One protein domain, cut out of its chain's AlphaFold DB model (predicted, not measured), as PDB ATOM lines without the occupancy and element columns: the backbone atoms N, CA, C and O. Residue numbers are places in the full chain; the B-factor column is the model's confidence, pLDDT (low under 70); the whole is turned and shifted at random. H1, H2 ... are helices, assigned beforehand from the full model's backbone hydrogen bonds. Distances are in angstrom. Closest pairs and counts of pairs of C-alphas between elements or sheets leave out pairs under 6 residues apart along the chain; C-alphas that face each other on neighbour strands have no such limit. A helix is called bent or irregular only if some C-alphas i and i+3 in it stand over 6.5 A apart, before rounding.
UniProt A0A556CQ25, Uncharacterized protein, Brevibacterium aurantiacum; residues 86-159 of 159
ATOM      1  N   PRO A  86      42.693 -45.408 -61.341       60.56
ATOM      2  CA  PRO A  86      41.627 -44.651 -60.684       60.56
ATOM      3  C   PRO A  86      41.473 -44.974 -59.185       60.56
ATOM      4  O   PRO A  86      41.032 -44.109 -58.426       60.56
ATOM      5  N   GLY A  87      41.886 -46.167 -58.735       63.62
ATOM      6  CA  GLY A  87      41.966 -46.514 -57.313       63.62
ATOM      7  C   GLY A  87      42.987 -45.685 -56.516       63.62
ATOM      8  O   GLY A  87      42.674 -45.242 -55.413       63.62
ATOM      9  N   SER A  88      44.168 -45.392 -57.077       71.25
ATOM     10  CA  SER A  88      45.204 -44.612 -56.379       71.25
ATOM     11  C   SER A  88      44.851 -43.125 -56.272       71.25
ATOM     12  O   SER A  88      45.155 -42.497 -55.259       71.25
ATOM     13  N   ARG A  89      44.136 -42.567 -57.263       76.75
ATOM     14  CA  ARG A  89      43.638 -41.176 -57.208       76.75
ATOM     15  C   ARG A  89      42.627 -40.967 -56.083       76.75
ATOM     16  O   ARG A  89      42.745 -40.009 -55.328       76.75
ATOM     17  N   ARG A  90      41.648 -41.866 -55.949       76.00
ATOM     18  CA  ARG A  90      40.629 -41.783 -54.885       76.00
ATOM     19  C   ARG A  90      41.262 -41.869 -53.502       76.00
ATOM     20  O   ARG A  90      40.896 -41.105 -52.616       76.00
ATOM     21  N   LEU A  91      42.257 -42.740 -53.348       74.81
ATOM     22  CA  LEU A  91      43.002 -42.857 -52.103       74.81
ATOM     23  C   LEU A  91      43.767 -41.572 -51.763       74.81
ATOM     24  O   LEU A  91      43.739 -41.133 -50.615       74.81
ATOM     25  N   ALA A  92      44.420 -40.953 -52.748       80.69
ATOM     26  CA  ALA A  92      45.106 -39.682 -52.539       80.69
ATOM     27  C   ALA A  92      44.139 -38.585 -52.062       80.69
ATOM     28  O   ALA A  92      44.479 -37.838 -51.148       80.69
ATOM     29  N   ILE A  93      42.920 -38.540 -52.615       84.69
ATOM     30  CA  ILE A  93      41.873 -37.592 -52.201       84.69
ATOM     31  C   ILE A  93      41.432 -37.857 -50.757       84.69
ATOM     32  O   ILE A  93      41.455 -36.943 -49.940       84.69
ATOM     33  N   VAL A  94      41.082 -39.101 -50.415       82.50
ATOM     34  CA  VAL A  94      40.655 -39.457 -49.048       82.50
ATOM     35  C   VAL A  94      41.753 -39.152 -48.032       82.50
ATOM     36  O   VAL A  94      41.484 -38.547 -46.996       82.50
ATOM     37  N   ARG A  95      43.004 -39.499 -48.349       83.44
ATOM     38  CA  ARG A  95      44.162 -39.167 -47.516       83.44
ATOM     39  C   ARG A  95      44.299 -37.657 -47.326       83.44
ATOM     40  O   ARG A  95      44.470 -37.219 -46.195       83.44
ATOM     41  N   ALA A  96      44.213 -36.871 -48.398       85.50
ATOM     42  CA  ALA A  96      44.330 -35.417 -48.322       85.50
ATOM     43  C   ALA A  96      43.217 -34.788 -47.468       85.50
ATOM     44  O   ALA A  96      43.505 -33.902 -46.664       85.50
ATOM     45  N   LEU A  97      41.979 -35.279 -47.584       88.75
ATOM     46  CA  LEU A  97      40.841 -34.814 -46.785       88.75
ATOM     47  C   LEU A  97      41.040 -35.108 -45.291       88.75
ATOM     48  O   LEU A  97      40.939 -34.200 -44.467       88.75
ATOM     49  N   LEU A  98      41.379 -36.354 -44.944       87.50
ATOM     50  CA  LEU A  98      41.561 -36.771 -43.549       87.50
ATOM     51  C   LEU A  98      42.761 -36.084 -42.887       87.50
ATOM     52  O   LEU A  98      42.667 -35.653 -41.737       87.50
ATOM     53  N   VAL A  99      43.876 -35.947 -43.609       86.69
ATOM     54  CA  VAL A  99      45.065 -35.245 -43.101       86.69
ATOM     55  C   VAL A  99      44.756 -33.768 -42.877       86.69
ATOM     56  O   VAL A  99      45.066 -33.247 -41.811       86.69
ATOM     57  N   SER A 100      44.082 -33.108 -43.824       89.31
ATOM     58  CA  SER A 100      43.685 -31.701 -43.675       89.31
ATOM     59  C   SER A 100      42.782 -31.487 -42.458       89.31
ATOM     60  O   SER A 100      43.054 -30.610 -41.644       89.31
ATOM     61  N   ALA A 101      41.752 -32.323 -42.281       90.12
ATOM     62  CA  ALA A 101      40.849 -32.247 -41.128       90.12
ATOM     63  C   ALA A 101      41.581 -32.462 -39.792       90.12
ATOM     64  O   ALA A 101      41.322 -31.773 -38.803       90.12
ATOM     65  N   SER A 102      42.543 -33.388 -39.781       88.94
ATOM     66  CA  SER A 102      43.372 -33.663 -38.607       88.94
ATOM     67  C   SER A 102      44.272 -32.475 -38.264       88.94
ATOM     68  O   SER A 102      44.320 -32.070 -37.107       88.94
ATOM     69  N   LEU A 103      44.933 -31.867 -39.255       90.50
ATOM     70  CA  LEU A 103      45.780 -30.687 -39.046       90.50
ATOM     71  C   LEU A 103      44.976 -29.484 -38.541       90.50
ATOM     72  O   LEU A 103      45.417 -28.808 -37.614       90.50
ATOM     73  N   ILE A 104      43.776 -29.260 -39.087       92.44
ATOM     74  CA  ILE A 104      42.871 -28.223 -38.575       92.44
ATOM     75  C   ILE A 104      42.507 -28.515 -37.116       92.44
ATOM     76  O   ILE A 104      42.549 -27.613 -36.287       92.44
ATOM     77  N   SER A 105      42.224 -29.773 -36.768       91.00
ATOM     78  CA  SER A 105      41.918 -30.156 -35.382       91.00
ATOM     79  C   SER A 105      43.084 -29.872 -34.437       91.00
ATOM     80  O   SER A 105      42.862 -29.352 -33.349       91.00
ATOM     81  N   VAL A 106      44.322 -30.159 -34.855       90.38
ATOM     82  CA  VAL A 106      45.515 -29.851 -34.053       90.38
ATOM     83  C   VAL A 106      45.556 -28.362 -33.719       90.38
ATOM     84  O   VAL A 106      45.762 -28.034 -32.561       90.38
ATOM     85  N   VAL A 107      45.273 -27.474 -34.676       90.06
ATOM     86  CA  VAL A 107      45.274 -26.014 -34.459       90.06
ATOM     87  C   VAL A 107      44.078 -25.533 -33.629       90.06
ATOM     88  O   VAL A 107      44.251 -24.713 -32.731       90.06
ATOM     89  N   VAL A 108      42.877 -26.049 -33.894       90.88
ATOM     90  CA  VAL A 108      41.627 -25.565 -33.281       90.88
ATOM     91  C   VAL A 108      41.442 -26.074 -31.846       90.88
ATOM     92  O   VAL A 108      40.853 -25.389 -31.013       90.88
ATOM     93  N   VAL A 109      41.950 -27.261 -31.504       90.31
ATOM     94  CA  VAL A 109      41.783 -27.834 -30.154       90.31
ATOM     95  C   VAL A 109      42.366 -26.934 -29.048       90.31
ATOM     96  O   VAL A 109      41.656 -26.679 -28.072       90.31
ATOM     97  N   PRO A 110      43.596 -26.396 -29.162       88.00
ATOM     98  CA  PRO A 110      44.116 -25.409 -28.218       88.00
ATOM     99  C   PRO A 110      43.232 -24.172 -28.072       88.00
ATOM    100  O   PRO A 110      43.097 -23.670 -26.958       88.00
ATOM    101  N   GLU A 111      42.609 -23.701 -29.157       87.38
ATOM    102  CA  GLU A 111      41.700 -22.551 -29.123       87.38
ATOM    103  C   GLU A 111      40.448 -22.869 -28.303       87.38
ATOM    104  O   GLU A 111      40.103 -22.103 -27.404       87.38
ATOM    105  N   ILE A 112      39.828 -24.035 -28.527       89.00
ATOM    106  CA  ILE A 112      38.681 -24.519 -27.734       89.00
ATOM    107  C   ILE A 112      39.043 -24.573 -26.243       89.00
ATOM    108  O   ILE A 112      38.283 -24.111 -25.390       89.00
ATOM    109  N   VAL A 113      40.227 -25.097 -25.917       88.00
ATOM    110  CA  VAL A 113      40.711 -25.165 -24.531       88.00
ATOM    111  C   VAL A 113      40.979 -23.764 -23.963       88.00
ATOM    112  O   VAL A 113      40.713 -23.519 -22.786       88.00
ATOM    113  N   ALA A 114      41.498 -22.838 -24.771       85.00
ATOM    114  CA  ALA A 114      41.756 -21.463 -24.357       85.00
ATOM    115  C   ALA A 114      40.459 -20.689 -24.080       85.00
ATOM    116  O   ALA A 114      40.388 -19.982 -23.078       85.00
ATOM    117  N   LEU A 115      39.416 -20.883 -24.890       83.44
ATOM    118  CA  LEU A 115      38.090 -20.286 -24.685       83.44
ATOM    119  C   LEU A 115      37.464 -20.679 -23.347       83.44
ATOM    120  O   LEU A 115      36.863 -19.837 -22.681       83.44
ATOM    121  N   GLY A 116      37.670 -21.924 -22.909       79.94
ATOM    122  CA  GLY A 116      37.223 -22.390 -21.594       79.94
ATOM    123  C   GLY A 116      37.846 -21.629 -20.414       79.94
ATOM    124  O   GLY A 116      37.329 -21.707 -19.305       79.94
ATOM    125  N   ARG A 117      38.933 -20.876 -20.638       81.94
ATOM    126  CA  ARG A 117      39.604 -20.046 -19.620       81.94
ATOM    127  C   ARG A 117      39.142 -18.582 -19.617       81.94
ATOM    128  O   ARG A 117      39.636 -17.805 -18.804       81.94
ATOM    129  N   GLY A 118      38.192 -18.214 -20.477       77.38
ATOM    130  CA  GLY A 118      37.648 -16.862 -20.585       77.38
ATOM    131  C   GLY A 118      38.237 -16.052 -21.742       77.38
ATOM    132  O   GLY A 118      39.315 -16.338 -22.262       77.38
ATOM    133  N   VAL A 119      37.497 -15.025 -22.164       77.19
ATOM    134  CA  VAL A 119      37.833 -14.192 -23.325       77.19
ATOM    135  C   VAL A 119      38.447 -12.886 -22.834       77.19
ATOM    136  O   VAL A 119      37.804 -12.125 -22.118       77.19
ATOM    137  N   ALA A 120      39.688 -12.606 -23.231       75.81
ATOM    138  CA  ALA A 120      40.387 -11.389 -22.812       75.81
ATOM    139  C   ALA A 120      39.848 -10.110 -23.486       75.81
ATOM    140  O   ALA A 120      40.049  -9.015 -22.967       75.81
ATOM    141  N   ASN A 121      39.174 -10.234 -24.638       79.75
ATOM    142  CA  ASN A 121      38.626  -9.106 -25.389       79.75
ATOM    143  C   ASN A 121      37.092  -9.215 -25.541       79.75
ATOM    144  O   ASN A 121      36.626 -10.074 -26.291       79.75
ATOM    145  N   PRO A 122      36.306  -8.315 -24.917       76.12
ATOM    146  CA  PRO A 122      34.842  -8.362 -24.935       76.12
ATOM    147  C   PRO A 122      34.214  -8.021 -26.297       76.12
ATOM    148  O   PRO A 122      33.017  -8.214 -26.476       76.12
ATOM    149  N   THR A 123      34.989  -7.515 -27.265       80.75
ATOM    150  CA  THR A 123      34.490  -7.221 -28.625       80.75
ATOM    151  C   THR A 123      34.545  -8.420 -29.573       80.75
ATOM    152  O   THR A 123      33.974  -8.366 -30.660       80.75
ATOM    153  N   ILE A 124      35.210  -9.510 -29.179       75.88
ATOM    154  CA  ILE A 124      35.238 -10.747 -29.958       75.88
ATOM    155  C   ILE A 124      34.020 -11.565 -29.548       75.88
ATOM    156  O   ILE A 124      33.946 -12.014 -28.408       75.88
ATOM    157  N   LEU A 125      33.083 -11.774 -30.475       77.12
ATOM    158  CA  LEU A 125      32.000 -12.731 -30.279       77.12
ATOM    159  C   LEU A 125      32.568 -14.140 -30.510       77.12
ATOM    160  O   LEU A 125      32.857 -14.484 -31.660       77.12
ATOM    161  N   PRO A 126      32.782 -14.953 -29.463       76.12
ATOM    162  CA  PRO A 126      33.378 -16.264 -29.638       76.12
ATOM    163  C   PRO A 126      32.337 -17.178 -30.279       76.12
ATOM    164  O   PRO A 126      31.271 -17.406 -29.711       76.12
ATOM    165  N   GLY A 127      32.629 -17.675 -31.479       79.12
ATOM    166  CA  GLY A 127      31.808 -18.711 -32.100       79.12
ATOM    167  C   GLY A 127      31.915 -20.030 -31.332       79.12
ATOM    168  O   GLY A 127      32.846 -20.240 -30.557       79.12
ATOM    169  N   ASP A 128      30.992 -20.956 -31.572       88.69
ATOM    170  CA  ASP A 128      31.126 -22.316 -31.049       88.69
ATOM    171  C   ASP A 128      32.121 -23.112 -31.913       88.69
ATOM    172  O   ASP A 128      31.772 -23.756 -32.907       88.69
ATOM    173  N   TYR A 129      33.403 -23.022 -31.557       87.25
ATOM    174  CA  TYR A 129      34.490 -23.696 -32.273       87.25
ATOM    175  C   TYR A 129      34.393 -25.220 -32.183       87.25
ATOM    176  O   TYR A 129      34.770 -25.905 -33.134       87.25
ATOM    177  N   ALA A 130      33.859 -25.761 -31.083       90.56
ATOM    178  CA  ALA A 130      33.659 -27.198 -30.939       90.56
ATOM    179  C   ALA A 130      32.589 -27.686 -31.924       90.56
ATOM    180  O   ALA A 130      32.810 -28.656 -32.653       90.56
ATOM    181  N   HIS A 131      31.472 -26.966 -32.017       92.94
ATOM    182  CA  HIS A 131      30.418 -27.253 -32.984       92.94
ATOM    183  C   HIS A 131      30.904 -27.116 -34.433       92.94
ATOM    184  O   HIS A 131      30.663 -28.002 -35.255       92.94
ATOM    185  N   ASN A 132      31.654 -26.057 -34.747       93.38
ATOM    186  CA  ASN A 132      32.223 -25.858 -36.082       93.38
ATOM    187  C   ASN A 132      33.217 -26.967 -36.461       93.38
ATOM    188  O   ASN A 132      33.216 -27.440 -37.602       93.38
ATOM    189  N   LEU A 133      34.035 -27.428 -35.510       93.19
ATOM    190  CA  LEU A 133      34.964 -28.535 -35.730       93.19
ATOM    191  C   LEU A 133      34.221 -29.858 -35.973       93.19
ATOM    192  O   LEU A 133      34.618 -30.631 -36.846       93.19
ATOM    193  N   LEU A 134      33.115 -30.107 -35.263       95.00
ATOM    194  CA  LEU A 134      32.259 -31.270 -35.512       95.00
ATOM    195  C   LEU A 134      31.644 -31.235 -36.915       95.00
ATOM    196  O   LEU A 134      31.653 -32.256 -37.606       95.00
ATOM    197  N   TRP A 135      31.173 -30.072 -37.371       96.62
ATOM    198  CA  TRP A 135      30.663 -29.912 -38.736       96.62
ATOM    199  C   TRP A 135      31.727 -30.145 -39.800       96.62
ATOM    200  O   TRP A 135      31.447 -30.806 -40.801       96.62
ATOM    201  N   LEU A 136      32.951 -29.662 -39.574       95.31
ATOM    202  CA  LEU A 136      34.078 -29.947 -40.459       95.31
ATOM    203  C   LEU A 136      34.297 -31.459 -40.588       95.31
ATOM    204  O   LEU A 136      34.384 -31.975 -41.703       95.31
ATOM    205  N   TRP A 137      34.352 -32.178 -39.465       95.06
ATOM    206  CA  TRP A 137      34.523 -33.630 -39.473       95.06
ATOM    207  C   TRP A 137      33.359 -34.348 -40.151       95.06
ATOM    208  O   TRP A 137      33.594 -35.230 -40.976       95.06
ATOM    209  N   ALA A 138      32.117 -33.951 -39.869       94.56
ATOM    210  CA  ALA A 138      30.937 -34.511 -40.519       94.56
ATOM    211  C   ALA A 138      30.994 -34.330 -42.045       94.56
ATOM    212  O   ALA A 138      30.786 -35.287 -42.793       94.56
ATOM    213  N   PHE A 139      31.354 -33.131 -42.511       96.50
ATOM    214  CA  PHE A 139      31.512 -32.831 -43.931       96.50
ATOM    215  C   PHE A 139      32.629 -33.662 -44.578       96.50
ATOM    216  O   PHE A 139      32.436 -34.254 -45.641       96.50
ATOM    217  N   VAL A 140      33.788 -33.758 -43.923       92.62
ATOM    218  CA  VAL A 140      34.931 -34.540 -44.415       92.62
ATOM    219  C   VAL A 140      34.585 -36.024 -44.502       92.62
ATOM    220  O   VAL A 140      34.858 -36.655 -45.523       92.62
ATOM    221  N   LEU A 141      33.942 -36.583 -43.476       92.19
ATOM    222  CA  LEU A 141      33.498 -37.976 -43.480       92.19
ATOM    223  C   LEU A 141      32.468 -38.228 -44.587       92.19
ATOM    224  O   LEU A 141      32.589 -39.220 -45.309       92.19
ATOM    225  N   ALA A 142      31.514 -37.314 -44.792       92.88
ATOM    226  CA  ALA A 142      30.556 -37.400 -45.892       92.88
ATOM    227  C   ALA A 142      31.253 -37.380 -47.266       92.88
ATOM    228  O   ALA A 142      30.948 -38.208 -48.127       92.88
ATOM    229  N   ALA A 143      32.235 -36.495 -47.460       91.31
ATOM    230  CA  ALA A 143      33.024 -36.429 -48.690       91.31
ATOM    231  C   ALA A 143      33.830 -37.717 -48.929       91.31
ATOM    232  O   ALA A 143      33.861 -38.230 -50.051       91.31
ATOM    233  N   VAL A 144      34.436 -38.285 -47.879       88.19
ATOM    234  CA  VAL A 144      35.125 -39.581 -47.957       88.19
ATOM    235  C   VAL A 144      34.147 -40.670 -48.392       88.19
ATOM    236  O   VAL A 144      34.406 -41.349 -49.386       88.19
ATOM    237  N   VAL A 145      32.996 -40.804 -47.726       88.31
ATOM    238  CA  VAL A 145      31.966 -41.793 -48.088       88.31
ATOM    239  C   VAL A 145      31.522 -41.626 -49.543       88.31
ATOM    240  O   VAL A 145      31.440 -42.622 -50.263       88.31
ATOM    241  N   ALA A 146      31.313 -40.394 -50.018       88.50
ATOM    242  CA  ALA A 146      30.937 -40.125 -51.405       88.50
ATOM    243  C   ALA A 146      32.008 -40.597 -52.407       88.50
ATOM    244  O   ALA A 146      31.693 -41.318 -53.358       88.50
ATOM    245  N   VAL A 147      33.284 -40.259 -52.178       85.69
ATOM    246  CA  VAL A 147      34.405 -40.673 -53.048       85.69
ATOM    247  C   VAL A 147      34.514 -42.198 -53.131       85.69
ATOM    248  O   VAL A 147      34.765 -42.752 -54.210       85.69
ATOM    249  N   LEU A 148      34.299 -42.892 -52.012       83.75
ATOM    250  CA  LEU A 148      34.357 -44.355 -51.954       83.75
ATOM    251  C   LEU A 148      33.125 -45.013 -52.577       83.75
ATOM    252  O   LEU A 148      33.266 -45.962 -53.354       83.75
ATOM    253  N   GLY A 149      31.938 -44.468 -52.313       83.94
ATOM    254  CA  GLY A 149      30.669 -44.917 -52.881       83.94
ATOM    255  C   GLY A 149      30.657 -44.849 -54.406       83.94
ATOM    256  O   GLY A 149      30.324 -45.841 -55.056       83.94
ATOM    257  N   ILE A 150      31.137 -43.743 -54.994       84.44
ATOM    258  CA  ILE A 150      31.324 -43.612 -56.453       84.44
ATOM    259  C   ILE A 150      32.194 -44.754 -56.988       84.44
ATOM    260  O   ILE A 150      31.942 -45.298 -58.067       84.44
ATOM    261  N   GLY A 151      33.224 -45.144 -56.236       75.00
ATOM    262  CA  GLY A 151      34.106 -46.227 -56.631       75.00
ATOM    263  C   GLY A 151      33.456 -47.602 -56.632       75.00
ATOM    264  O   GLY A 151      33.677 -48.361 -57.577       75.00
ATOM    265  N   LEU A 152      32.635 -47.890 -55.625       79.38
ATOM    266  CA  LEU A 152      31.870 -49.133 -55.530       79.38
ATOM    267  C   LEU A 152      30.797 -49.220 -56.620       79.38
ATOM    268  O   LEU A 152      30.679 -50.252 -57.281       79.38
ATOM    269  N   ILE A 153      30.058 -48.133 -56.856       83.50
ATOM    270  CA  ILE A 153      29.018 -48.067 -57.895       83.50
ATOM    271  C   ILE A 153      29.642 -48.275 -59.278       83.50
ATOM    272  O   ILE A 153      29.200 -49.135 -60.035       83.50
ATOM    273  N   ALA A 154      30.735 -47.570 -59.584       77.81
ATOM    274  CA  ALA A 154      31.435 -47.715 -60.860       77.81
ATOM    275  C   ALA A 154      32.044 -49.112 -61.076       77.81
ATOM    276  O   ALA A 154      32.272 -49.497 -62.220       77.81
ATOM    277  N   ALA A 155      32.348 -49.854 -60.005       75.12
ATOM    278  CA  ALA A 155      32.813 -51.238 -60.093       75.12
ATOM    279  C   ALA A 155      31.657 -52.220 -60.328       75.12
ATOM    280  O   ALA A 155      31.830 -53.186 -61.069       75.12
ATOM    281  N   ARG A 156      30.481 -51.964 -59.736       77.94
ATOM    282  CA  ARG A 156      29.264 -52.756 -59.974       77.94
ATOM    283  C   ARG A 156      28.749 -52.606 -61.402       77.94
ATOM    284  O   ARG A 156      28.389 -53.604 -61.993       77.94
ATOM    285  N   LEU A 157      28.783 -51.396 -61.962       81.19
ATOM    286  CA  LEU A 157      28.312 -51.114 -63.328       81.19
ATOM    287  C   LEU A 157      29.211 -51.682 -64.445       81.19
ATOM    288  O   LEU A 157      28.831 -51.632 -65.607       81.19
ATOM    289  N   ARG A 158      30.423 -52.153 -64.121       70.75
ATOM    290  CA  ARG A 158      31.352 -52.770 -65.089       70.75
ATOM    291  C   ARG A 158      31.279 -54.298 -65.125       70.75
ATOM    292  O   ARG A 158      31.984 -54.893 -65.936       70.75
ATOM    293  N   ARG A 159      30.532 -54.911 -64.208       54.81
ATOM    294  CA  ARG A 159      30.210 -56.340 -64.240       54.81
ATOM    295  C   ARG A 159      28.897 -56.528 -64.972       54.81
ATOM    296  O   ARG A 159      28.793 -57.569 -65.647       54.81
TER     297      ARG A 159
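Overview. This is residues 86 to 159 of the 159 residues of an uncharacterized protein of Brevibacterium aurantiacum (UniProt A0A556CQ25). The printed part is a long, narrow helical hairpin: H1 and H2 lie side by side along its length and run opposite ways, and a long loop, residues 116 to 128, joins them at one end. Residues 116 to 125 of this loop stick out beyond the helices, and residues 152 to 159, of which 152 to 156 belong to H2, stick out at the other end. There are 74 residues, with two named helices in the order H1, H2 and no named strand; the class is all helix. The whole is extended, a rod spanning 62 by 16 by 16 A, with a radius of gyration of the C-alphas of 17.8 A.

Arrangement. H1, residues 86 to 115, is the longest helix, and it has a kink of 30 degrees near residue 107. It is neither bent nor irregular, but only just: C-alphas 107 and 110 are 6.4 A apart. H2, residues 129 to 156, touches H1 with 17 pairs of C-alphas within 8 A. The closest C-alphas of the two are those of Val 94 and Val 144, 5.6 A apart. Their lines stand at a shallow tilt of 9 degrees, opposite ways, and their centres are 12.2 A apart. In H2 every O i to N i+4 pair is within hydrogen-bond range; in H1 24 of 26 are.

Along the chain. H1 begins at C-alpha 86, (41.627, -44.651, -60.684), and ends at C-alpha 115, (38.090, -20.286, -24.685), 43.6 A from first to last C-alpha. H2 measures 40.5 A and ends at C-alpha 156, (29.264, -52.756, -59.974).

Size, cuts and confidence. The two C-alphas farthest apart are those of Pro 122 and Arg 159, 62.2 A. The printed part has no cut, and the link from H1 to H2, 13 residues, is long. The mean pLDDT of the printed part is 84.2; residues 86 to 87 and 159 are under 70.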